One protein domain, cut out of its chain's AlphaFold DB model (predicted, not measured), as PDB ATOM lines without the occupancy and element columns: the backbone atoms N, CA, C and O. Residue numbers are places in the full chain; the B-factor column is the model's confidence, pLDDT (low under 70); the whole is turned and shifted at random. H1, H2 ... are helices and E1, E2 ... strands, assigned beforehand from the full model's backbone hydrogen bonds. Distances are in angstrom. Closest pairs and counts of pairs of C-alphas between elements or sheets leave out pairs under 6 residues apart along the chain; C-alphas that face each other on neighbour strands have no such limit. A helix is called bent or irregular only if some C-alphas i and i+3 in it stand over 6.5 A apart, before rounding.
ATOM      1  N   GLN A   4     -20.488  33.628 -38.875       94.69
ATOM      2  CA  GLN A   4     -21.087  33.413 -40.193       94.69
ATOM      3  C   GLN A   4     -21.130  34.726 -40.971       94.69
ATOM      4  O   GLN A   4     -21.510  35.760 -40.433       94.69
ATOM      5  N   ILE A   5     -20.768  34.670 -42.252       97.44
ATOM      6  CA  ILE A   5     -20.706  35.838 -43.132       97.44
ATOM      7  C   ILE A   5     -21.747  35.673 -44.241       97.44
ATOM      8  O   ILE A   5     -21.768  34.651 -44.928       97.44
ATOM      9  N   LEU A   6     -22.606  36.678 -44.404       97.62
ATOM     10  CA  LEU A   6     -23.553  36.821 -45.503       97.62
ATOM     11  C   LEU A   6     -23.079  37.955 -46.407       97.62
ATOM     12  O   LEU A   6     -23.250  39.131 -46.082       97.62
ATOM     13  N   ASP A   7     -22.469  37.579 -47.524       97.50
ATOM     14  CA  ASP A   7     -21.851  38.498 -48.470       97.50
ATOM     15  C   ASP A   7     -21.856  37.866 -49.883       97.50
ATOM     16  O   ASP A   7     -21.165  36.864 -50.098       97.50
ATOM     17  N   PRO A   8     -22.683  38.356 -50.828       97.81
ATOM     18  CA  PRO A   8     -23.609  39.475 -50.677       97.81
ATOM     19  C   PRO A   8     -24.925  39.066 -49.997       97.81
ATOM     20  O   PRO A   8     -25.444  37.962 -50.191       97.81
ATOM     21  N   VAL A   9     -25.550  40.005 -49.285       98.25
ATOM     22  CA  VAL A   9     -26.989  39.915 -48.999       98.25
ATOM     23  C   VAL A   9     -27.763  40.149 -50.299       98.25
ATOM     24  O   VAL A   9     -27.556  41.141 -50.992       98.25
ATOM     25  N   THR A  10     -28.659  39.227 -50.654       98.06
ATOM     26  CA  THR A  10     -29.402  39.260 -51.927       98.06
ATOM     27  C   THR A  10     -30.843  39.752 -51.760       98.06
ATOM     28  O   THR A  10     -31.384  39.759 -50.655       98.06
ATOM     29  N   ARG A  11     -31.488  40.124 -52.883       98.12
ATOM     30  CA  ARG A  11     -32.853  40.704 -52.950       98.12
ATOM     31  C   ARG A  11     -33.002  42.028 -52.184       98.12
ATOM     32  O   ARG A  11     -34.068  42.323 -51.651       98.12
ATOM     33  N   ILE A  12     -31.932  42.814 -52.182       98.12
ATOM     34  CA  ILE A  12     -31.881  44.202 -51.722       98.12
ATOM     35  C   ILE A  12     -31.400  45.095 -52.873       98.12
ATOM     36  O   ILE A  12     -30.958  44.590 -53.907       98.12
ATOM     37  N   GLU A  13     -31.483  46.407 -52.687       98.19
ATOM     38  CA  GLU A  13     -30.729  47.373 -53.491       98.19
ATOM     39  C   GLU A  13     -29.328  47.548 -52.869       98.19
ATOM     40  O   GLU A  13     -29.176  47.448 -51.649       98.19
ATOM     41  N   GLY A  14     -28.310  47.759 -53.705       97.69
ATOM     42  CA  GLY A  14     -26.948  48.041 -53.257       97.69
ATOM     43  C   GLY A  14     -26.120  46.826 -52.817       97.69
ATOM     44  O   GLY A  14     -26.348  45.689 -53.233       97.69
ATOM     45  N   HIS A  15     -25.098  47.101 -51.997       98.56
ATOM     46  CA  HIS A  15     -24.080  46.143 -51.555       98.56
ATOM     47  C   HIS A  15     -24.015  46.102 -50.031       98.56
ATOM     48  O   HIS A  15     -23.606  47.080 -49.400       98.56
ATOM     49  N   LEU A  16     -24.406  44.970 -49.450       98.69
ATOM     50  CA  LEU A  16     -24.428  44.761 -48.008       98.69
ATOM     51  C   LEU A  16     -23.753  43.439 -47.650       98.69
ATOM     52  O   LEU A  16     -24.121  42.382 -48.171       98.69
ATOM     53  N   ARG A  17     -22.845  43.529 -46.683       98.44
ATOM     54  CA  ARG A  17     -22.232  42.422 -45.960       98.44
ATOM     55  C   ARG A  17     -22.769  42.388 -44.531       98.44
ATOM     56  O   ARG A  17     -22.858  43.426 -43.872       98.44
ATOM     57  N   VAL A  18     -23.104  41.196 -44.036       98.31
ATOM     58  CA  VAL A  18     -23.518  40.971 -42.641       98.31
ATOM     59  C   VAL A  18     -22.681  39.860 -42.019       98.31
ATOM     60  O   VAL A  18     -22.615  38.754 -42.547       98.31
ATOM     61  N   GLU A  19     -22.067  40.140 -40.875       98.12
ATOM     62  CA  GLU A  19     -21.337  39.171 -40.055       98.12
ATOM     63  C   GLU A  19     -22.143  38.874 -38.792       98.12
ATOM     64  O   GLU A  19     -22.639  39.799 -38.152       98.12
ATOM     65  N   LEU A  20     -22.283  37.597 -38.439       96.75
ATOM     66  CA  LEU A  20     -23.047  37.127 -37.284       96.75
ATOM     67  C   LEU A  20     -22.161  36.260 -36.395       96.75
ATOM     68  O   LEU A  20     -21.640  35.241 -36.851       96.75
ATOM     69  N   ASP A  21     -22.059  36.613 -35.119       95.50
ATOM     70  CA  ASP A  21     -21.483  35.752 -34.090       95.50
ATOM     71  C   ASP A  21     -22.613  35.069 -33.312       95.50
ATOM     72  O   ASP A  21     -23.625  35.692 -32.982       95.50
ATOM     73  N   PHE A  22     -22.454  33.782 -33.005       92.88
ATOM     74  CA  PHE A  22     -23.467  32.991 -32.303       92.88
ATOM     75  C   PHE A  22     -23.065  32.699 -30.857       92.88
ATOM     76  O   PHE A  22     -21.920  32.331 -30.579       92.88
ATOM     77  N   ALA A  23     -24.038  32.781 -29.948       89.06
ATOM     78  CA  ALA A  23     -23.852  32.469 -28.539       89.06
ATOM     79  C   ALA A  23     -23.409  31.009 -28.342       89.06
ATOM     80  O   ALA A  23     -23.858  30.090 -29.029       89.06
ATOM     81  N   SER A  24     -22.549  30.775 -27.351       80.00
ATOM     82  CA  SER A  24     -22.168  29.422 -26.949       80.00
ATOM     83  C   SER A  24     -23.361  28.697 -26.316       80.00
ATOM     84  O   SER A  24     -23.843  29.107 -25.262       80.00
ATOM     85  N   GLY A  25     -23.828  27.609 -26.932       75.25
ATOM     86  CA  GLY A  25     -24.931  26.793 -26.419       75.25
ATOM     87  C   GLY A  25     -25.764  26.171 -27.540       75.25
ATOM     88  O   GLY A  25     -25.416  26.263 -28.711       75.25
ATOM     89  N   THR A  26     -26.874  25.523 -27.188       64.81
ATOM     90  CA  THR A  26     -27.771  24.827 -28.132       64.81
ATOM     91  C   THR A  26     -28.819  25.724 -28.792       64.81
ATOM     92  O   THR A  26     -29.530  25.257 -29.676       64.81
ATOM     93  N   SER A  27     -28.951  26.993 -28.387       74.25
ATOM     94  CA  SER A  27     -30.093  27.827 -28.790       74.25
ATOM     95  C   SER A  27     -29.984  28.451 -30.184       74.25
ATOM     96  O   SER A  27     -30.955  29.053 -30.634       74.25
ATOM     97  N   GLY A  28     -28.845  28.341 -30.878       81.75
ATOM     98  CA  GLY A  28     -28.688  28.935 -32.212       81.75
ATOM     99  C   GLY A  28     -28.796  30.468 -32.238       81.75
ATOM    100  O   GLY A  28     -28.923  31.047 -33.312       81.75
ATOM    101  N   ALA A  29     -28.791  31.125 -31.075       91.25
ATOM    102  CA  ALA A  29     -29.036  32.556 -30.957       91.25
ATOM    103  C   ALA A  29     -27.813  33.378 -31.389       91.25
ATOM    104  O   ALA A  29     -26.681  33.067 -31.010       91.25
ATOM    105  N   VAL A  30     -28.054  34.448 -32.146       93.69
ATOM    106  CA  VAL A  30     -27.039  35.451 -32.495       93.69
ATOM    107  C   VAL A  30     -26.692  36.260 -31.243       93.69
ATOM    108  O   VAL A  30     -27.589  36.730 -30.545       93.69
ATOM    109  N   SER A  31     -25.401  36.406 -30.949       94.25
ATOM    110  CA  SER A  31     -24.880  37.202 -29.831       94.25
ATOM    111  C   SER A  31     -24.339  38.565 -30.257       94.25
ATOM    112  O   SER A  31     -24.392  39.496 -29.462       94.25
ATOM    113  N   ASP A  32     -23.814  38.677 -31.480       95.94
ATOM    114  CA  ASP A  32     -23.340  39.935 -32.069       95.94
ATOM    115  C   ASP A  32     -23.602  39.931 -33.581       95.94
ATOM    116  O   ASP A  32     -23.681  38.868 -34.206       95.94
ATOM    117  N   ALA A  33     -23.750  41.118 -34.164       97.00
ATOM    118  CA  ALA A  33     -23.937  41.293 -35.595       97.00
ATOM    119  C   ALA A  33     -23.275  42.586 -36.081       97.00
ATOM    120  O   ALA A  33     -23.414  43.642 -35.464       97.00
ATOM    121  N   ARG A  34     -22.600  42.522 -37.231       98.25
ATOM    122  CA  ARG A  34     -21.989  43.686 -37.891       98.25
ATOM    123  C   ARG A  34     -22.503  43.801 -39.313       98.25
ATOM    124  O   ARG A  34     -22.501  42.823 -40.051       98.25
ATOM    125  N   CYS A  35     -22.906  45.007 -39.697       98.00
ATOM    126  CA  CYS A  35     -23.342  45.325 -41.052       98.00
ATOM    127  C   CYS A  35     -22.327  46.266 -41.701       98.00
ATOM    128  O   CYS A  35     -21.982  47.293 -41.116       98.00
ATOM    129  N   ALA A  36     -21.889  45.941 -42.914       98.19
ATOM    130  CA  ALA A  36     -21.003  46.774 -43.714       98.19
ATOM    131  C   ALA A  36     -21.647  47.054 -45.077       98.19
ATOM    132  O   ALA A  36     -21.974  46.132 -45.823       98.19
ATOM    133  N   ALA A  37     -21.845  48.335 -45.389       97.81
ATOM    134  CA  ALA A  37     -22.183  48.776 -46.737       97.81
ATOM    135  C   ALA A  37     -20.878  48.973 -47.515       97.81
ATOM    136  O   ALA A  37     -20.024  49.757 -47.102       97.81
ATOM    137  N   GLU A  38     -20.711  48.252 -48.620       97.69
ATOM    138  CA  GLU A  38     -19.399  48.118 -49.278       97.69
ATOM    139  C   GLU A  38     -19.249  48.966 -50.548       97.69
ATOM    140  O   GLU A  38     -18.242  48.882 -51.252       97.69
ATOM    141  N   MET A  39     -20.231  49.821 -50.843       98.19
ATOM    142  CA  MET A  39     -20.185  50.756 -51.964       98.19
ATOM    143  C   MET A  39     -20.385  52.190 -51.482       98.19
ATOM    144  O   MET A  39     -21.302  52.495 -50.723       98.19
ATOM    145  N   PHE A  40     -19.572  53.094 -52.023       98.06
ATOM    146  CA  PHE A  40     -19.741  54.532 -51.887       98.06
ATOM    147  C   PHE A  40     -19.504  55.218 -53.236       98.06
ATOM    148  O   PHE A  40     -18.561  54.882 -53.949       98.06
ATOM    149  N   ARG A  41     -20.363  56.185 -53.585       98.12
ATOM    150  CA  ARG A  41     -20.281  56.942 -54.850       98.12
ATOM    151  C   ARG A  41     -19.911  58.419 -54.680       98.12
ATOM    152  O   ARG A  41     -19.486  59.038 -55.645       98.12
ATOM    153  N   GLY A  42     -20.057  58.995 -53.484       97.94
ATOM    154  CA  GLY A  42     -19.640  60.378 -53.215       97.94
ATOM    155  C   GLY A  42     -20.466  61.481 -53.881       97.94
ATOM    156  O   GLY A  42     -19.897  62.498 -54.267       97.94
ATOM    157  N   TYR A  43     -21.792  61.322 -53.978       98.00
ATOM    158  CA  TYR A  43     -22.688  62.334 -54.569       98.00
ATOM    159  C   TYR A  43     -22.542  63.731 -53.954       98.00
ATOM    160  O   TYR A  43     -22.619  64.722 -54.669       98.00
ATOM    161  N   GLU A  44     -22.271  63.827 -52.655       98.00
ATOM    162  CA  GLU A  44     -22.075  65.111 -51.970       98.00
ATOM    163  C   GLU A  44     -20.834  65.853 -52.480       98.00
ATOM    164  O   GLU A  44     -20.876  67.065 -52.683       98.00
ATOM    165  N   ASN A  45     -19.749  65.124 -52.757       98.31
ATOM    166  CA  ASN A  45     -18.547  65.698 -53.360       98.31
ATOM    167  C   ASN A  45     -18.795  66.087 -54.819       98.31
ATOM    168  O   ASN A  45     -18.311  67.126 -55.255       98.31
ATOM    169  N   ILE A  46     -19.582  65.292 -55.555       98.12
ATOM    170  CA  ILE A  46     -19.979  65.615 -56.934       98.12
ATOM    171  C   ILE A  46     -20.735  66.947 -56.989       98.12
ATOM    172  O   ILE A  46     -20.564  67.683 -57.947       98.12
ATOM    173  N   LEU A  47     -21.531  67.302 -55.976       98.00
ATOM    174  CA  LEU A  47     -22.263  68.575 -55.963       98.00
ATOM    175  C   LEU A  47     -21.382  69.814 -55.751       98.00
ATOM    176  O   LEU A  47     -21.842  70.935 -55.982       98.00
ATOM    177  N   GLN A  48     -20.139  69.660 -55.294       98.19
ATOM    178  CA  GLN A  48     -19.277  70.805 -55.015       98.19
ATOM    179  C   GLN A  48     -18.957  71.569 -56.306       98.19
ATOM    180  O   GLN A  48     -18.486  71.003 -57.287       98.19
ATOM    181  N   GLY A  49     -19.213  72.881 -56.307       97.25
ATOM    182  CA  GLY A  49     -18.986  73.747 -57.469       97.25
ATOM    183  C   GLY A  49     -20.096  73.724 -58.528       97.25
ATOM    184  O   GLY A  49     -20.021  74.497 -59.482       97.25
ATOM    185  N   HIS A  50     -21.139  72.904 -58.356       97.50
ATOM    186  CA  HIS A  50     -22.318  72.932 -59.221       97.50
ATOM    187  C   HIS A  50     -23.283  74.064 -58.852       97.50
ATOM    188  O   HIS A  50     -23.333  74.530 -57.711       97.50
ATOM    189  N   ASN A  51     -24.089  74.495 -59.829       97.88
ATOM    190  CA  ASN A  51     -25.188  75.416 -59.566       97.88
ATOM    191  C   ASN A  51     -26.222  74.726 -58.652       97.88
ATOM    192  O   ASN A  51     -26.599  73.585 -58.933       97.88
ATOM    193  N   PRO A  52     -26.733  75.391 -57.597       97.19
ATOM    194  CA  PRO A  52     -27.763  74.826 -56.724       97.19
ATOM    195  C   PRO A  52     -28.986  74.245 -57.448       97.19
ATOM    196  O   PRO A  52     -29.585  73.289 -56.957       97.19
ATOM    197  N   THR A  53     -29.361  74.775 -58.617       97.62
ATOM    198  CA  THR A  53     -30.503  74.260 -59.392       97.62
ATOM    199  C   THR A  53     -30.256  72.881 -60.003       97.62
ATOM    200  O   THR A  53     -31.210  72.142 -60.238       97.62
ATOM    201  N   ASP A  54     -28.995  72.507 -60.231       97.44
ATOM    202  CA  ASP A  54     -28.626  71.233 -60.860       97.44
ATOM    203  C   ASP A  54     -28.705  70.064 -59.875       97.44
ATOM    204  O   ASP A  54     -28.831  68.905 -60.285       97.44
ATOM    205  N   ALA A  55     -28.678  70.362 -58.571       98.00
ATOM    206  CA  ALA A  55     -28.642  69.364 -57.514       98.00
ATOM    207  C   ALA A  55     -29.764  68.332 -57.667       98.00
ATOM    208  O   ALA A  55     -29.493  67.139 -57.601       98.00
ATOM    209  N   VAL A  56     -30.993  68.769 -57.970       97.12
ATOM    210  CA  VAL A  56     -32.168  67.888 -58.112       97.12
ATOM    211  C   VAL A  56     -31.960  66.829 -59.194       97.12
ATOM    212  O   VAL A  56     -32.310  65.669 -58.995       97.12
ATOM    213  N   GLN A  57     -31.362  67.198 -60.328       97.44
ATOM    214  CA  GLN A  57     -31.107  66.250 -61.411       97.44
ATOM    215  C   GLN A  57     -29.958  65.301 -61.070       97.44
ATOM    216  O   GLN A  57     -30.022  64.116 -61.398       97.44
ATOM    217  N   ILE A  58     -28.927  65.787 -60.384       97.88
ATOM    218  CA  ILE A  58     -27.764  64.974 -60.023       97.88
ATOM    219  C   ILE A  58     -28.134  63.965 -58.922       97.88
ATOM    220  O   ILE A  58     -27.901  62.768 -59.091       97.88
ATOM    221  N   VAL A  59     -28.767  64.405 -57.827       97.88
ATOM    222  CA  VAL A  59     -29.030  63.556 -56.646       97.88
ATOM    223  C   VAL A  59     -30.230  62.627 -56.777       97.88
ATOM    224  O   VAL A  59     -30.321  61.676 -56.010       97.88
ATOM    225  N   GLN A  60     -31.104  62.806 -57.776       98.06
ATOM    226  CA  GLN A  60     -32.143  61.810 -58.100       98.06
ATOM    227  C   GLN A  60     -31.543  60.419 -58.401       98.06
ATOM    228  O   GLN A  60     -32.257  59.424 -58.433       98.06
ATOM    229  N   ARG A  61     -30.238  60.345 -58.688       97.06
ATOM    230  CA  ARG A  61     -29.531  59.109 -59.030       97.06
ATOM    231  C   ARG A  61     -28.828  58.457 -57.831       97.06
ATOM    232  O   ARG A  61     -28.056  57.527 -58.061       97.06
TER     233      ARG A  61
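Overview. This is residues 4 to 61 of the 62 residues of an uncharacterized protein of Actinobacteria bacterium (UniProt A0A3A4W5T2). This is a long, thin model with a narrow antiparallel sheet at one end and a hook of two short helices, H1 and H2, at the other, joined by a strip of residues 38 to 42. The sheet is mostly the long hairpin of E2 and E3, with the short strand E1 side by side with E2; H1 and H2 sit beyond the sheet and cover neither of its faces. The printed part has 58 residues, with named elements in the order E1, E2, E3, H1, H2; the class is mixed, helices and strands. The sheet's order is E1, E2, E3, a meander, each strand the antiparallel neighbour of the one before. The whole is extended, with a radius of gyration of the C-alphas of 18.6 A and spans of 59 by 20 by 13 A.

Along the chain. Find C-alpha 4 at (-21.087, 33.413, -40.193), where E1 begins; it covers residues 4 to 6, 6.8 A long. After residues 7 to 15 comes E2, residues 16 to 22, 19.6 A long. After residues 23 to 29 you reach E3, residues 30 to 37, 20.1 A long, ending at C-alpha 37 at (-22.183, 48.776, -46.737). Farther on stand H1, residues 43 to 46, 4.9 A long, and H2, residues 52 to 59, 11.3 A long, ending at C-alpha 59 at (-29.030, 63.556, -56.646). H2 is only just irregular: C-alphas 53 and 56 are 6.7 A apart.

Arrangement. Begin with E1 and E2, an antiparallel hairpin at 162 degrees between directions; C-alphas 5 and 19 face each other at 4.6 A, and N 4 and O 20 are within hydrogen-bond range at 2.8 A. E2, the inner strand, forms a second antiparallel hairpin with E3, at 165 degrees; look at N 19 and O 34, 2.8 A, and N 36 and O 17, 2.9 A. E1 and E3 are the edge strands. H1 and H2 are close but not clearly touching, their closest C-alphas being those of Tyr 43 and Val 59, 6.8 A apart. Neither helix is on the sheet, and H2 is apart from E1, E2 and E3. In H2, 2 of 4 O i to N i+4 pairs are within hydrogen-bond range; H1 is too short for such a pair, and its one O i to N i+3 pair is within range.

Size, cuts and confidence. The two C-alphas farthest apart are those of Thr 26 and Asn 51, 59.6 A. The printed part has no cut, and no link is long; E3 to H1 and H1 to H2 are tight. The mean pLDDT of the printed part is 95.3, and residue 26 is the one residue under 70.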